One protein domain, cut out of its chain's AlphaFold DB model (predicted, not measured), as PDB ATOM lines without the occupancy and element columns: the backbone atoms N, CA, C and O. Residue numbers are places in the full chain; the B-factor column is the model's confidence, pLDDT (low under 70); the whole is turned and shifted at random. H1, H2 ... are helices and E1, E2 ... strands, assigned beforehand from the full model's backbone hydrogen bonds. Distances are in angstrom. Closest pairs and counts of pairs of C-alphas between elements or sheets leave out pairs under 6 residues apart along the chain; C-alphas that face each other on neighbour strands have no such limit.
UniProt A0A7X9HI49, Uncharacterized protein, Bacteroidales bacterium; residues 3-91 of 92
ATOM      1  N   SER A   3     120.210  67.372  99.229       82.69
ATOM      2  CA  SER A   3     120.728  68.740  99.185       82.69
ATOM      3  C   SER A   3     121.765  68.948 100.280       82.69
ATOM      4  O   SER A   3     121.579  68.488 101.406       82.69
ATOM      5  N   VAL A   4     122.829  69.676  99.963       84.50
ATOM      6  CA  VAL A   4     123.826  70.145 100.929       84.50
ATOM      7  C   VAL A   4     123.911  71.656 100.803       84.50
ATOM      8  O   VAL A   4     124.053  72.178  99.699       84.50
ATOM      9  N   SER A   5     123.845  72.351 101.937       84.25
ATOM     10  CA  SER A   5     124.058  73.796 101.998       84.25
ATOM     11  C   SER A   5     125.251  74.100 102.897       84.25
ATOM     12  O   SER A   5     125.331  73.605 104.019       84.25
ATOM     13  N   LEU A   6     126.184  74.895 102.385       84.50
ATOM     14  CA  LEU A   6     127.280  75.483 103.141       84.50
ATOM     15  C   LEU A   6     126.952  76.954 103.357       84.50
ATOM     16  O   LEU A   6     126.597  77.660 102.416       84.50
ATOM     17  N   ARG A   7     127.065  77.411 104.600       87.44
ATOM     18  CA  ARG A   7     126.892  78.813 104.979       87.44
ATOM     19  C   ARG A   7     128.138  79.258 105.721       87.44
ATOM     20  O   ARG A   7     128.681  78.502 106.522       87.44
ATOM     21  N   GLY A   8     128.578  80.468 105.440       86.75
ATOM     22  CA  GLY A   8     129.736  81.077 106.065       86.75
ATOM     23  C   GLY A   8     129.632  82.588 106.007       86.75
ATOM     24  O   GLY A   8     128.673  83.149 105.480       86.75
ATOM     25  N   GLU A   9     130.629  83.258 106.558       91.12
ATOM     26  CA  GLU A   9     130.681  84.712 106.603       91.12
ATOM     27  C   GLU A   9     132.111  85.155 106.305       91.12
ATOM     28  O   GLU A   9     133.073  84.539 106.763       91.12
ATOM     29  N   VAL A  10     132.247  86.213 105.509       89.38
ATOM     30  CA  VAL A  10     133.524  86.874 105.240       89.38
ATOM     31  C   VAL A  10     133.589  88.122 106.103       89.38
ATOM     32  O   VAL A  10     132.765  89.030 105.965       89.38
ATOM     33  N   GLU A  11     134.578  88.168 106.987       90.62
ATOM     34  CA  GLU A  11     134.815  89.293 107.884       90.62
ATOM     35  C   GLU A  11     136.061  90.065 107.443       90.62
ATOM     36  O   GLU A  11     137.163  89.525 107.371       90.62
ATOM     37  N   PHE A  12     135.885  91.353 107.161       89.19
ATOM     38  CA  PHE A  12     136.982  92.279 106.909       89.19
ATOM     39  C   PHE A  12     137.363  92.931 108.232       89.19
ATOM     40  O   PHE A  12     136.574  93.687 108.800       89.19
ATOM     41  N   MET A  13     138.568  92.651 108.725       89.06
ATOM     42  CA  MET A  13     139.076  93.211 109.977       89.06
ATOM     43  C   MET A  13     140.287  94.106 109.726       89.06
ATOM     44  O   MET A  13     141.228  93.717 109.039       89.06
ATOM     45  N   MET A  14     140.287  95.283 110.345       85.12
ATOM     46  CA  MET A  14     141.478  96.106 110.519       85.12
ATOM     47  C   MET A  14     142.244  95.580 111.730       85.12
ATOM     48  O   MET A  14     141.642  95.398 112.786       85.12
ATOM     49  N   LEU A  15     143.538  95.295 111.571       85.94
ATOM     50  CA  LEU A  15     144.378  94.739 112.640       85.94
ATOM     51  C   LEU A  15     145.172  95.811 113.402       85.94
ATOM     52  O   LEU A  15     145.460  95.601 114.573       85.94
ATOM     53  N   ASN A  16     145.483  96.947 112.766       84.50
ATOM     54  CA  ASN A  16     146.260  98.047 113.344       84.50
ATOM     55  C   ASN A  16     145.593  99.401 113.031       84.50
ATOM     56  O   ASN A  16     145.106  99.563 111.907       84.50
ATOM     57  N   PRO A  17     145.618 100.397 113.941       74.50
ATOM     58  CA  PRO A  17     146.138 100.347 115.315       74.50
ATOM     59  C   PRO A  17     145.212  99.622 116.309       74.50
ATOM     60  O   PRO A  17     145.708  99.082 117.288       74.50
ATOM     61  N   ASP A  18     143.911  99.523 116.018       81.88
ATOM     62  CA  ASP A  18     142.934  98.800 116.839       81.88
ATOM     63  C   ASP A  18     142.239  97.705 116.026       81.88
ATOM     64  O   ASP A  18     141.873  97.910 114.861       81.88
ATOM     65  N   ARG A  19     142.006  96.544 116.654       83.06
ATOM     66  CA  ARG A  19     141.282  95.428 116.036       83.06
ATOM     67  C   ARG A  19     139.810  95.795 115.858       83.06
ATOM     68  O   ARG A  19     139.017  95.665 116.788       83.06
ATOM     69  N   ARG A  20     139.432  96.218 114.652       85.81
ATOM     70  CA  ARG A  20     138.063  96.654 114.342       85.81
ATOM     71  C   ARG A  20     137.485  95.892 113.158       85.81
ATOM     72  O   ARG A  20     138.089  95.838 112.088       85.81
ATOM     73  N   LEU A  21     136.278  95.356 113.335       88.00
ATOM     74  CA  LEU A  21     135.485  94.806 112.240       88.00
ATOM     75  C   LEU A  21     135.054  95.954 111.318       88.00
ATOM     76  O   LEU A  21     134.355  96.872 111.741       88.00
ATOM     77  N   LEU A  22     135.498  95.914 110.067       87.31
ATOM     78  CA  LEU A  22     135.136  96.893 109.046       87.31
ATOM     79  C   LEU A  22     133.823  96.514 108.371       87.31
ATOM     80  O   LEU A  22     132.982  97.371 108.121       87.31
ATOM     81  N   LYS A  23     133.666  95.226 108.052       88.31
ATOM     82  CA  LYS A  23     132.500  94.719 107.337       88.31
ATOM     83  C   LYS A  23     132.352  93.215 107.520       88.31
ATOM     84  O   LYS A  23     133.342  92.506 107.679       88.31
ATOM     85  N   LYS A  24     131.110  92.747 107.440       91.75
ATOM     86  CA  LYS A  24     130.738  91.338 107.474       91.75
ATOM     87  C   LYS A  24     129.771  91.052 106.331       91.75
ATOM     88  O   LYS A  24     128.770  91.752 106.198       91.75
ATOM     89  N   GLU A  25     130.089  90.074 105.490       89.06
ATOM     90  CA  GLU A  25     129.227  89.641 104.384       89.06
ATOM     91  C   GLU A  25     128.924  88.143 104.500       89.06
ATOM     92  O   GLU A  25     129.860  87.341 104.540       89.06
ATOM     93  N   PRO A  26     127.643  87.737 104.541       89.88
ATOM     94  CA  PRO A  26     127.287  86.327 104.516       89.88
ATOM     95  C   PRO A  26     127.558  85.735 103.128       89.88
ATOM     96  O   PRO A  26     127.257  86.344 102.101       89.88
ATOM     97  N   ILE A  27     128.093  84.518 103.103       88.19
ATOM     98  CA  ILE A  27     128.303  83.709 101.902       88.19
ATOM     99  C   ILE A  27     127.613  82.356 102.063       88.19
ATOM    100  O   ILE A  27     127.526  81.796 103.156       88.19
ATOM    101  N   GLY A  28     127.119  81.807 100.960       84.44
ATOM    102  CA  GLY A  28     126.484  80.499 100.964       84.44
ATOM    103  C   GLY A  28     126.617  79.804  99.621       84.44
ATOM    104  O   GLY A  28     126.666  80.454  98.580       84.44
ATOM    105  N   ALA A  29     126.679  78.479  99.663       83.75
ATOM    106  CA  ALA A  29     126.670  77.619  98.491       83.75
ATOM    107  C   ALA A  29     125.703  76.458  98.727       83.75
ATOM    108  O   ALA A  29     125.696  75.858  99.802       83.75
ATOM    109  N   GLU A  30     124.900  76.130  97.722       81.06
ATOM    110  CA  GLU A  30     123.965  75.008  97.763       81.06
ATOM    111  C   GLU A  30     124.242  74.058  96.597       81.06
ATOM    112  O   GLU A  30     124.457  74.488  95.465       81.06
ATOM    113  N   SER A  31     124.231  72.757  96.881       78.88
ATOM    114  CA  SER A  31     124.320  71.690  95.888       78.88
ATOM    115  C   SER A  31     123.117  70.774  96.045       78.88
ATOM    116  O   SER A  31     122.889  70.213  97.121       78.88
ATOM    117  N   ARG A  32     122.343  70.624  94.965       81.19
ATOM    118  CA  ARG A  32     121.116  69.821  94.921       81.19
ATOM    119  C   ARG A  32     121.281  68.683  93.923       81.19
ATOM    120  O   ARG A  32     121.664  68.896  92.776       81.19
ATOM    121  N   PHE A  33     120.986  67.468  94.369       78.75
ATOM    122  CA  PHE A  33     120.976  66.270  93.545       78.75
ATOM    123  C   PHE A  33     119.559  65.705  93.443       78.75
ATOM    124  O   PHE A  33     118.949  65.292  94.439       78.75
ATOM    125  N   THR A  34     119.067  65.635  92.209       75.06
ATOM    126  CA  THR A  34     117.781  65.030  91.864       75.06
ATOM    127  C   THR A  34     118.039  63.729  91.118       75.06
ATOM    128  O   THR A  34     118.722  63.718  90.100       75.06
ATOM    129  N   PHE A  35     117.497  62.628  91.640       71.94
ATOM    130  CA  PHE A  35     117.530  61.334  90.971       71.94
ATOM    131  C   PHE A  35     116.222  61.139  90.209       71.94
ATOM    132  O   PHE A  35     115.150  61.158  90.817       71.94
ATOM    133  N   THR A  36     116.318  60.934  88.900       68.38
ATOM    134  CA  THR A  36     115.178  60.645  88.028       68.38
ATOM    135  C   THR A  36     115.447  59.326  87.319       68.38
ATOM    136  O   THR A  36     116.471  59.181  86.657       68.38
ATOM    137  N   SER A  37     114.538  58.359  87.461       67.81
ATOM    138  CA  SER A  37     114.552  57.111  86.696       67.81
ATOM    139  C   SER A  37     113.306  57.032  85.823       67.81
ATOM    140  O   SER A  37     112.210  57.399  86.247       67.81
ATOM    141  N   ALA A  38     113.473  56.551  84.596       73.00
ATOM    142  CA  ALA A  38     112.370  56.269  83.692       73.00
ATOM    143  C   ALA A  38     112.423  54.797  83.284       73.00
ATOM    144  O   ALA A  38     113.494  54.234  83.052       73.00
ATOM    145  N   ARG A  39     111.253  54.165  83.195       70.88
ATOM    146  CA  ARG A  39     111.089  52.807  82.677       70.88
ATOM    147  C   ARG A  39     109.940  52.816  81.681       70.88
ATOM    148  O   ARG A  39     108.864  53.310  81.999       70.88
ATOM    149  N   ALA A  40     110.159  52.251  80.500       74.88
ATOM    150  CA  ALA A  40     109.092  52.053  79.531       74.88
ATOM    151  C   ALA A  40     108.210  50.878  79.969       74.88
ATOM    152  O   ALA A  40     108.716  49.810  80.324       74.88
ATOM    153  N   ILE A  41     106.896  51.084  79.939       71.50
ATOM    154  CA  ILE A  41     105.883  50.050  80.146       71.50
ATOM    155  C   ILE A  41     104.985  50.079  78.903       71.50
ATOM    156  O   ILE A  41     104.299  51.072  78.683       71.50
ATOM    157  N   GLY A  42     105.019  49.025  78.081       78.44
ATOM    158  CA  GLY A  42     104.289  48.954  76.805       78.44
ATOM    159  C   GLY A  42     105.200  48.984  75.569       78.44
ATOM    160  O   GLY A  42     106.339  48.519  75.632       78.44
ATOM    161  N   ASP A  43     104.691  49.498  74.442       76.00
ATOM    162  CA  ASP A  43     105.425  49.549  73.168       76.00
ATOM    163  C   ASP A  43     106.443  50.700  73.145       76.00
ATOM    164  O   ASP A  43     106.100  51.882  73.124       76.00
ATOM    165  N   VAL A  44     107.724  50.336  73.118       70.50
ATOM    166  CA  VAL A  44     108.864  51.264  73.098       70.50
ATOM    167  C   VAL A  44     108.897  52.094  71.807       70.50
ATOM    168  O   VAL A  44     109.444  53.193  71.808       70.50
ATOM    169  N   LYS A  45     108.280  51.616  70.715       74.69
ATOM    170  CA  LYS A  45     108.211  52.340  69.434       74.69
ATOM    171  C   LYS A  45     107.243  53.524  69.449       74.69
ATOM    172  O   LYS A  45     107.305  54.349  68.545       74.69
ATOM    173  N   ALA A  46     106.365  53.611  70.450       78.38
ATOM    174  CA  ALA A  46     105.422  54.717  70.613       78.38
ATOM    175  C   ALA A  46     105.993  55.886  71.438       78.38
ATOM    176  O   ALA A  46     105.308  56.887  71.641       78.38
ATOM    177  N   LEU A  47     107.223  55.761  71.944       76.31
ATOM    178  CA  LEU A  47     107.859  56.795  72.754       76.31
ATOM    179  C   LEU A  47     108.390  57.921  71.867       76.31
ATOM    180  O   LEU A  47     109.011  57.673  70.834       76.31
ATOM    181  N   SER A  48     108.191  59.164  72.304       79.19
ATOM    182  CA  SER A  48     108.847  60.313  71.682       79.19
ATOM    183  C   SER A  48     110.363  60.251  71.901       79.19
ATOM    184  O   SER A  48     110.844  59.621  72.846       79.19
ATOM    185  N   GLU A  49     111.146  60.933  71.064       77.00
ATOM    186  CA  GLU A  49     112.614  60.946  71.184       77.00
ATOM    187  C   GLU A  49     113.105  61.405  72.573       77.00
ATOM    188  O   GLU A  49     114.111  60.910  73.085       77.00
ATOM    189  N   GLU A  50     112.377  62.315  73.220       76.69
ATOM    190  CA  GLU A  50     112.663  62.816  74.573       76.69
ATOM    191  C   GLU A  50     112.432  61.746  75.649       76.69
ATOM    192  O   GLU A  50     113.246  61.562  76.563       76.69
ATOM    193  N   GLN A  51     111.342  60.989  75.517       73.19
ATOM    194  CA  GLN A  51     111.046  59.862  76.394       73.19
ATOM    195  C   GLN A  51     112.083  58.759  76.198       73.19
ATOM    196  O   GLN A  51     112.568  58.205  77.181       73.19
ATOM    197  N   LEU A  52     112.492  58.516  74.948       75.38
ATOM    198  CA  LEU A  52     113.495  57.522  74.578       75.38
ATOM    199  C   LEU A  52     114.876  57.828  75.184       75.38
ATOM    200  O   LEU A  52     115.539  56.929  75.702       75.38
ATOM    201  N   LYS A  53     115.279  59.102  75.226       76.19
ATOM    202  CA  LYS A  53     116.492  59.545  75.942       76.19
ATOM    203  C   LYS A  53     116.392  59.342  77.454       76.19
ATOM    204  O   LYS A  53     117.372  58.955  78.086       76.19
ATOM    205  N   SER A  54     115.210  59.555  78.028       70.81
ATOM    206  CA  SER A  54     114.985  59.431  79.474       70.81
ATOM    207  C   SER A  54     115.082  57.980  79.962       70.81
ATOM    208  O   SER A  54     115.638  57.731  81.027       70.81
ATOM    209  N   ILE A  55     114.601  57.010  79.174       74.44
ATOM    210  CA  ILE A  55     114.769  55.567  79.458       74.44
ATOM    211  C   ILE A  55     116.181  55.046  79.168       74.44
ATOM    212  O   ILE A  55     116.588  54.048  79.758       74.44
ATOM    213  N   GLN A  56     116.928  55.677  78.257       75.19
ATOM    214  CA  GLN A  56     118.324  55.312  77.981       75.19
ATOM    215  C   GLN A  56     119.306  55.857  79.027       75.19
ATOM    216  O   GLN A  56     120.453  55.402  79.092       75.19
ATOM    217  N   ALA A  57     118.881  56.818  79.850       70.19
ATOM    218  CA  ALA A  57     119.700  57.364  80.917       70.19
ATOM    219  C   ALA A  57     119.996  56.278  81.962       70.19
ATOM    220  O   ALA A  57     119.103  55.766  82.640       70.19
ATOM    221  N   LYS A  58     121.277  55.914  82.102       69.19
ATOM    222  CA  LYS A  58     121.707  54.981  83.148       69.19
ATOM    223  C   LYS A  58     121.456  55.617  84.521       69.19
ATOM    224  O   LYS A  58     121.823  56.780  84.706       69.19
ATOM    225  N   PRO A  59     120.883  54.879  85.487       67.12
ATOM    226  CA  PRO A  59     120.711  55.391  86.837       67.12
ATOM    227  C   PRO A  59     122.084  55.718  87.432       67.12
ATOM    228  O   PRO A  59     122.940  54.845  87.572       67.12
ATOM    229  N   VAL A  60     122.296  56.994  87.748       73.50
ATOM    230  CA  VAL A  60     123.518  57.472  88.400       73.50
ATOM    231  C   VAL A  60     123.365  57.231  89.900       73.50
ATOM    232  O   VAL A  60     122.327  57.601  90.456       73.50
ATOM    233  N   PRO A  61     124.347  56.611  90.578       78.88
ATOM    234  CA  PRO A  61     124.278  56.456  92.023       78.88
ATOM    235  C   PRO A  61     124.158  57.825  92.697       78.88
ATOM    236  O   PRO A  61     124.622  58.843  92.178       78.88
ATOM    237  N   PHE A  62     123.530  57.850  93.870       80.62
ATOM    238  CA  PHE A  62     123.520  59.064  94.674       80.62
ATOM    239  C   PHE A  62     124.960  59.474  95.002       80.62
ATOM    240  O   PHE A  62     125.752  58.613  95.392       80.62
ATOM    241  N   PRO A  63     125.301  60.767  94.878       83.38
ATOM    242  CA  PRO A  63     126.614  61.246  95.261       83.38
ATOM    243  C   PRO A  63     126.820  61.066  96.766       83.38
ATOM    244  O   PRO A  63     125.896  61.204  97.586       83.38
ATOM    245  N   THR A  64     128.062  60.780  97.124       86.81
ATOM    246  CA  THR A  64     128.513  60.754  98.514       86.81
ATOM    247  C   THR A  64     128.447  62.155  99.127       86.81
ATOM    248  O   THR A  64     128.426  63.167  98.420       86.81
ATOM    249  N   ASP A  65     128.419  62.236 100.459       81.75
ATOM    250  CA  ASP A  65     128.404  63.532 101.154       81.75
ATOM    251  C   ASP A  65     129.644  64.369 100.815       81.75
ATOM    252  O   ASP A  65     129.527  65.562 100.543       81.75
ATOM    253  N   TYR A  66     130.817  63.735 100.734       85.12
ATOM    254  CA  TYR A  66     132.068  64.398 100.365       85.12
ATOM    255  C   TYR A  66     132.039  64.970  98.946       85.12
ATOM    256  O   TYR A  66     132.479  66.097  98.739       85.12
ATOM    257  N   GLU A  67     131.480  64.245  97.974       84.94
ATOM    258  CA  GLU A  67     131.318  64.763  96.610       84.94
ATOM    259  C   GLU A  67     130.351  65.947  96.568       84.94
ATOM    260  O   GLU A  67     130.603  66.933  95.873       84.94
ATOM    261  N   MET A  68     129.251  65.883  97.325       86.00
ATOM    262  CA  MET A  68     128.310  66.997  97.419       86.00
ATOM    263  C   MET A  68     128.945  68.239  98.056       86.00
ATOM    264  O   MET A  68     128.750  69.340  97.544       86.00
ATOM    265  N   ILE A  69     129.740  68.069  99.117       84.69
ATOM    266  CA  ILE A  69     130.505  69.149  99.764       84.69
ATOM    267  C   ILE A  69     131.576  69.707  98.816       84.69
ATOM    268  O   ILE A  69     131.735  70.925  98.704       84.69
ATOM    269  N   GLY A  70     132.284  68.837  98.091       85.38
ATOM    270  CA  GLY A  70     133.292  69.236  97.110       85.38
ATOM    271  C   GLY A  70     132.704  70.127  96.015       85.38
ATOM    272  O   GLY A  70     133.261  71.182  95.722       85.38
ATOM    273  N   ARG A  71     131.512  69.788  95.504       83.56
ATOM    274  CA  ARG A  71     130.773  70.637  94.548       83.56
ATOM    275  C   ARG A  71     130.436  72.017  95.118       83.56
ATOM    276  O   ARG A  71     130.481  73.002  94.390       83.56
ATOM    277  N   CYS A  72     130.135  72.115  96.411       83.12
ATOM    278  CA  CYS A  72     129.899  73.409  97.056       83.12
ATOM    279  C   CYS A  72     131.187  74.225  97.251       83.12
ATOM    280  O   CYS A  72     131.110  75.447  97.351       83.12
ATOM    281  N   THR A  73     132.358  73.584  97.313       84.62
ATOM    282  CA  THR A  73     133.639  74.251  97.613       84.62
ATOM    283  C   THR A  73     134.073  75.186  96.485       84.62
ATOM    284  O   THR A  73     134.561  76.285  96.751       84.62
ATOM    285  N   GLU A  74     133.851  74.797  95.228       84.69
ATOM    286  CA  GLU A  74     134.140  75.653  94.071       84.69
ATOM    287  C   GLU A  74     133.236  76.894  94.059       84.69
ATOM    288  O   GLU A  74     133.727  78.024  93.995       84.69
ATOM    289  N   THR A  75     131.924  76.697  94.228       86.25
ATOM    290  CA  THR A  75     130.942  77.785  94.351       86.25
ATOM    291  C   THR A  75     131.297  78.732  95.496       86.25
ATOM    292  O   THR A  75     131.282  79.949  95.321       86.25
ATOM    293  N   LEU A  76     131.678  78.186  96.656       87.12
ATOM    294  CA  LEU A  76     132.077  78.971  97.821       87.12
ATOM    295  C   LEU A  76     133.359  79.774  97.556       87.12
ATOM    296  O   LEU A  76     133.422  80.952  97.893       87.12
ATOM    297  N   SER A  77     134.362  79.167  96.916       87.69
ATOM    298  CA  SER A  77     135.629  79.833  96.583       87.69
ATOM    299  C   SER A  77     135.419  81.008  95.628       87.69
ATOM    300  O   SER A  77     136.004  82.077  95.818       87.69
ATOM    301  N   ASN A  78     134.552  80.838  94.627       89.81
ATOM    302  CA  ASN A  78     134.188  81.915  93.713       89.81
ATOM    303  C   ASN A  78     133.415  83.025  94.441       89.81
ATOM    304  O   ASN A  78     133.767  84.194  94.302       89.81
ATOM    305  N   ALA A  79     132.460  82.672  95.308       87.69
ATOM    306  CA  ALA A  79     131.729  83.647  96.115       87.69
ATOM    307  C   ALA A  79     132.656  84.467  97.033       87.69
ATOM    308  O   ALA A  79     132.520  85.688  97.117       87.69
ATOM    309  N   VAL A  80     133.635  83.826  97.683       88.19
ATOM    310  CA  VAL A  80     134.659  84.520  98.485       88.19
ATOM    311  C   VAL A  80     135.465  85.480  97.612       88.19
ATOM    312  O   VAL A  80     135.650  86.638  97.988       88.19
ATOM    313  N   ARG A  81     135.923  85.032  96.435       90.31
ATOM    314  CA  ARG A  81     136.689  85.872  95.504       90.31
ATOM    315  C   ARG A  81     135.898  87.112  95.086       90.31
ATOM    316  O   ARG A  81     136.453  88.210  95.101       90.31
ATOM    317  N   ASP A  82     134.616  86.954  94.780       91.06
ATOM    318  CA  ASP A  82     133.736  88.062  94.400       91.06
ATOM    319  C   ASP A  82     133.553  89.058  95.548       91.06
ATOM    320  O   ASP A  82     133.665  90.270  95.350       91.06
ATOM    321  N   VAL A  83     133.329  88.560  96.769       90.69
ATOM    322  CA  VAL A  83     133.225  89.394  97.975       90.69
ATOM    323  C   VAL A  83     134.514  90.187  98.193       90.69
ATOM    324  O   VAL A  83     134.458  91.398  98.415       90.69
ATOM    325  N   VAL A  84     135.678  89.549  98.074       89.62
ATOM    326  CA  VAL A  84     136.982  90.219  98.195       89.62
ATOM    327  C   VAL A  84     137.160  91.279  97.107       89.62
ATOM    328  O   VAL A  84     137.523  92.413  97.411       89.62
ATOM    329  N   TYR A  85     136.849  90.959  95.849       91.56
ATOM    330  CA  TYR A  85     137.030  91.883  94.729       91.56
ATOM    331  C   TYR A  85     136.134  93.125  94.837       91.56
ATOM    332  O   TYR A  85     136.601  94.252  94.630       91.56
ATOM    333  N   ARG A  86     134.860  92.952  95.219       89.94
ATOM    334  CA  ARG A  86     133.927  94.069  95.464       89.94
ATOM    335  C   ARG A  86     134.395  94.972  96.605       89.94
ATOM    336  O   ARG A  86     134.258  96.193  96.532       89.94
ATOM    337  N   ASN A  87     134.981  94.381  97.643       90.19
ATOM    338  CA  ASN A  87     135.436  95.088  98.839       90.19
ATOM    339  C   ASN A  87     136.931  95.422  98.822       90.19
ATOM    340  O   ASN A  87     137.482  95.792  99.854       90.19
ATOM    341  N   ARG A  88     137.588  95.374  97.655       89.19
ATOM    342  CA  ARG A  88     139.024  95.677  97.523       89.19
ATOM    343  C   ARG A  88     139.425  97.036  98.101       89.19
ATOM    344  O   ARG A  88     140.549  97.205  98.535       89.19
ATOM    345  N   HIS A  89     138.507  98.002  98.133       87.50
ATOM    346  CA  HIS A  89     138.730  99.330  98.712       87.50
ATOM    347  C   HIS A  89     138.925  99.313 100.241       87.50
ATOM    348  O   HIS A  89     139.465 100.269 100.792       87.50
ATOM    349  N   LEU A  90     138.485  98.243 100.917       84.94
ATOM    350  CA  LEU A  90     138.693  97.999 102.348       84.94
ATOM    351  C   LEU A  90     140.036  97.314 102.637       84.94
ATOM    352  O   LEU A  90     140.447  97.260 103.792       84.94
ATOM    353  N   ILE A  91     140.700  96.787 101.605       80.81
ATOM    354  CA  ILE A  91     142.000  96.126 101.686       80.81
ATOM    355  C   ILE A  91     143.034  97.148 101.204       80.81
ATOM    356  O   ILE A  91     143.193  97.363 100.003       80.81
TER     357      ILE A  91
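What this domain is: This is residues 3 to 91 of the 92 residues of an uncharacterized protein of Bacteroidales bacterium (UniProt A0A7X9HI49). A long, narrow hairpin of two strands, E1 and E2, has one long helix, H2, packed slantwise over one face; past the hairpin's open end, residues 34 to 64 make an arm of loops with the small helix H1 in its far part, and this arm adds much of the length. The printed part has 89 residues with two named strands, then two named helices, in the order E1, E2, H1, H2; the sheet, E1 - E2, is antiparallel and the class is mixed, helices and strands. The whole is extended, with a radius of gyration of the C-alphas of 22.5 A and spans of 77 by 23 by 13 A.

Where its parts are: E1, residues 3 to 14, begins at C-alpha 3 (120.728, 68.740, 99.185) and is 36.2 A long. E2, residues 20 to 33, is 40.6 A long. H1 is residues 49 to 56, 10.5 A. H2, residues 65 to 86, is 31.5 A long and ends at C-alpha 86 (133.927, 94.069, 95.464).

How they stand to each other: E1 and E2 form a hairpin, antiparallel at 165 degrees, with N 8 and O 27 at 2.8 A and N 31 and O 4 at 2.9 A, both within hydrogen-bond range. The closest C-alphas of E2 and H2 are those of Ala 29 and Cys 72, 5.5 A apart. Those of E1 and H2 are Val 4 and Met 68, 6.5 A apart. H2 has a kink of 25 degrees near residue 72. H1 is apart from E1 and from H2. Every O i to N i+4 pair is within hydrogen-bond range in H1, and 16 of 18 are in H2.

The domain as a whole: The C-alphas farthest apart, of Pro 17 and Asp 43, are 77.6 A apart. The printed part has no cut. The link E2 to H1, 15 residues, is long. The mean pLDDT of the printed part is 82.2, with residues 36 to 37 and 58 to 59 under 70.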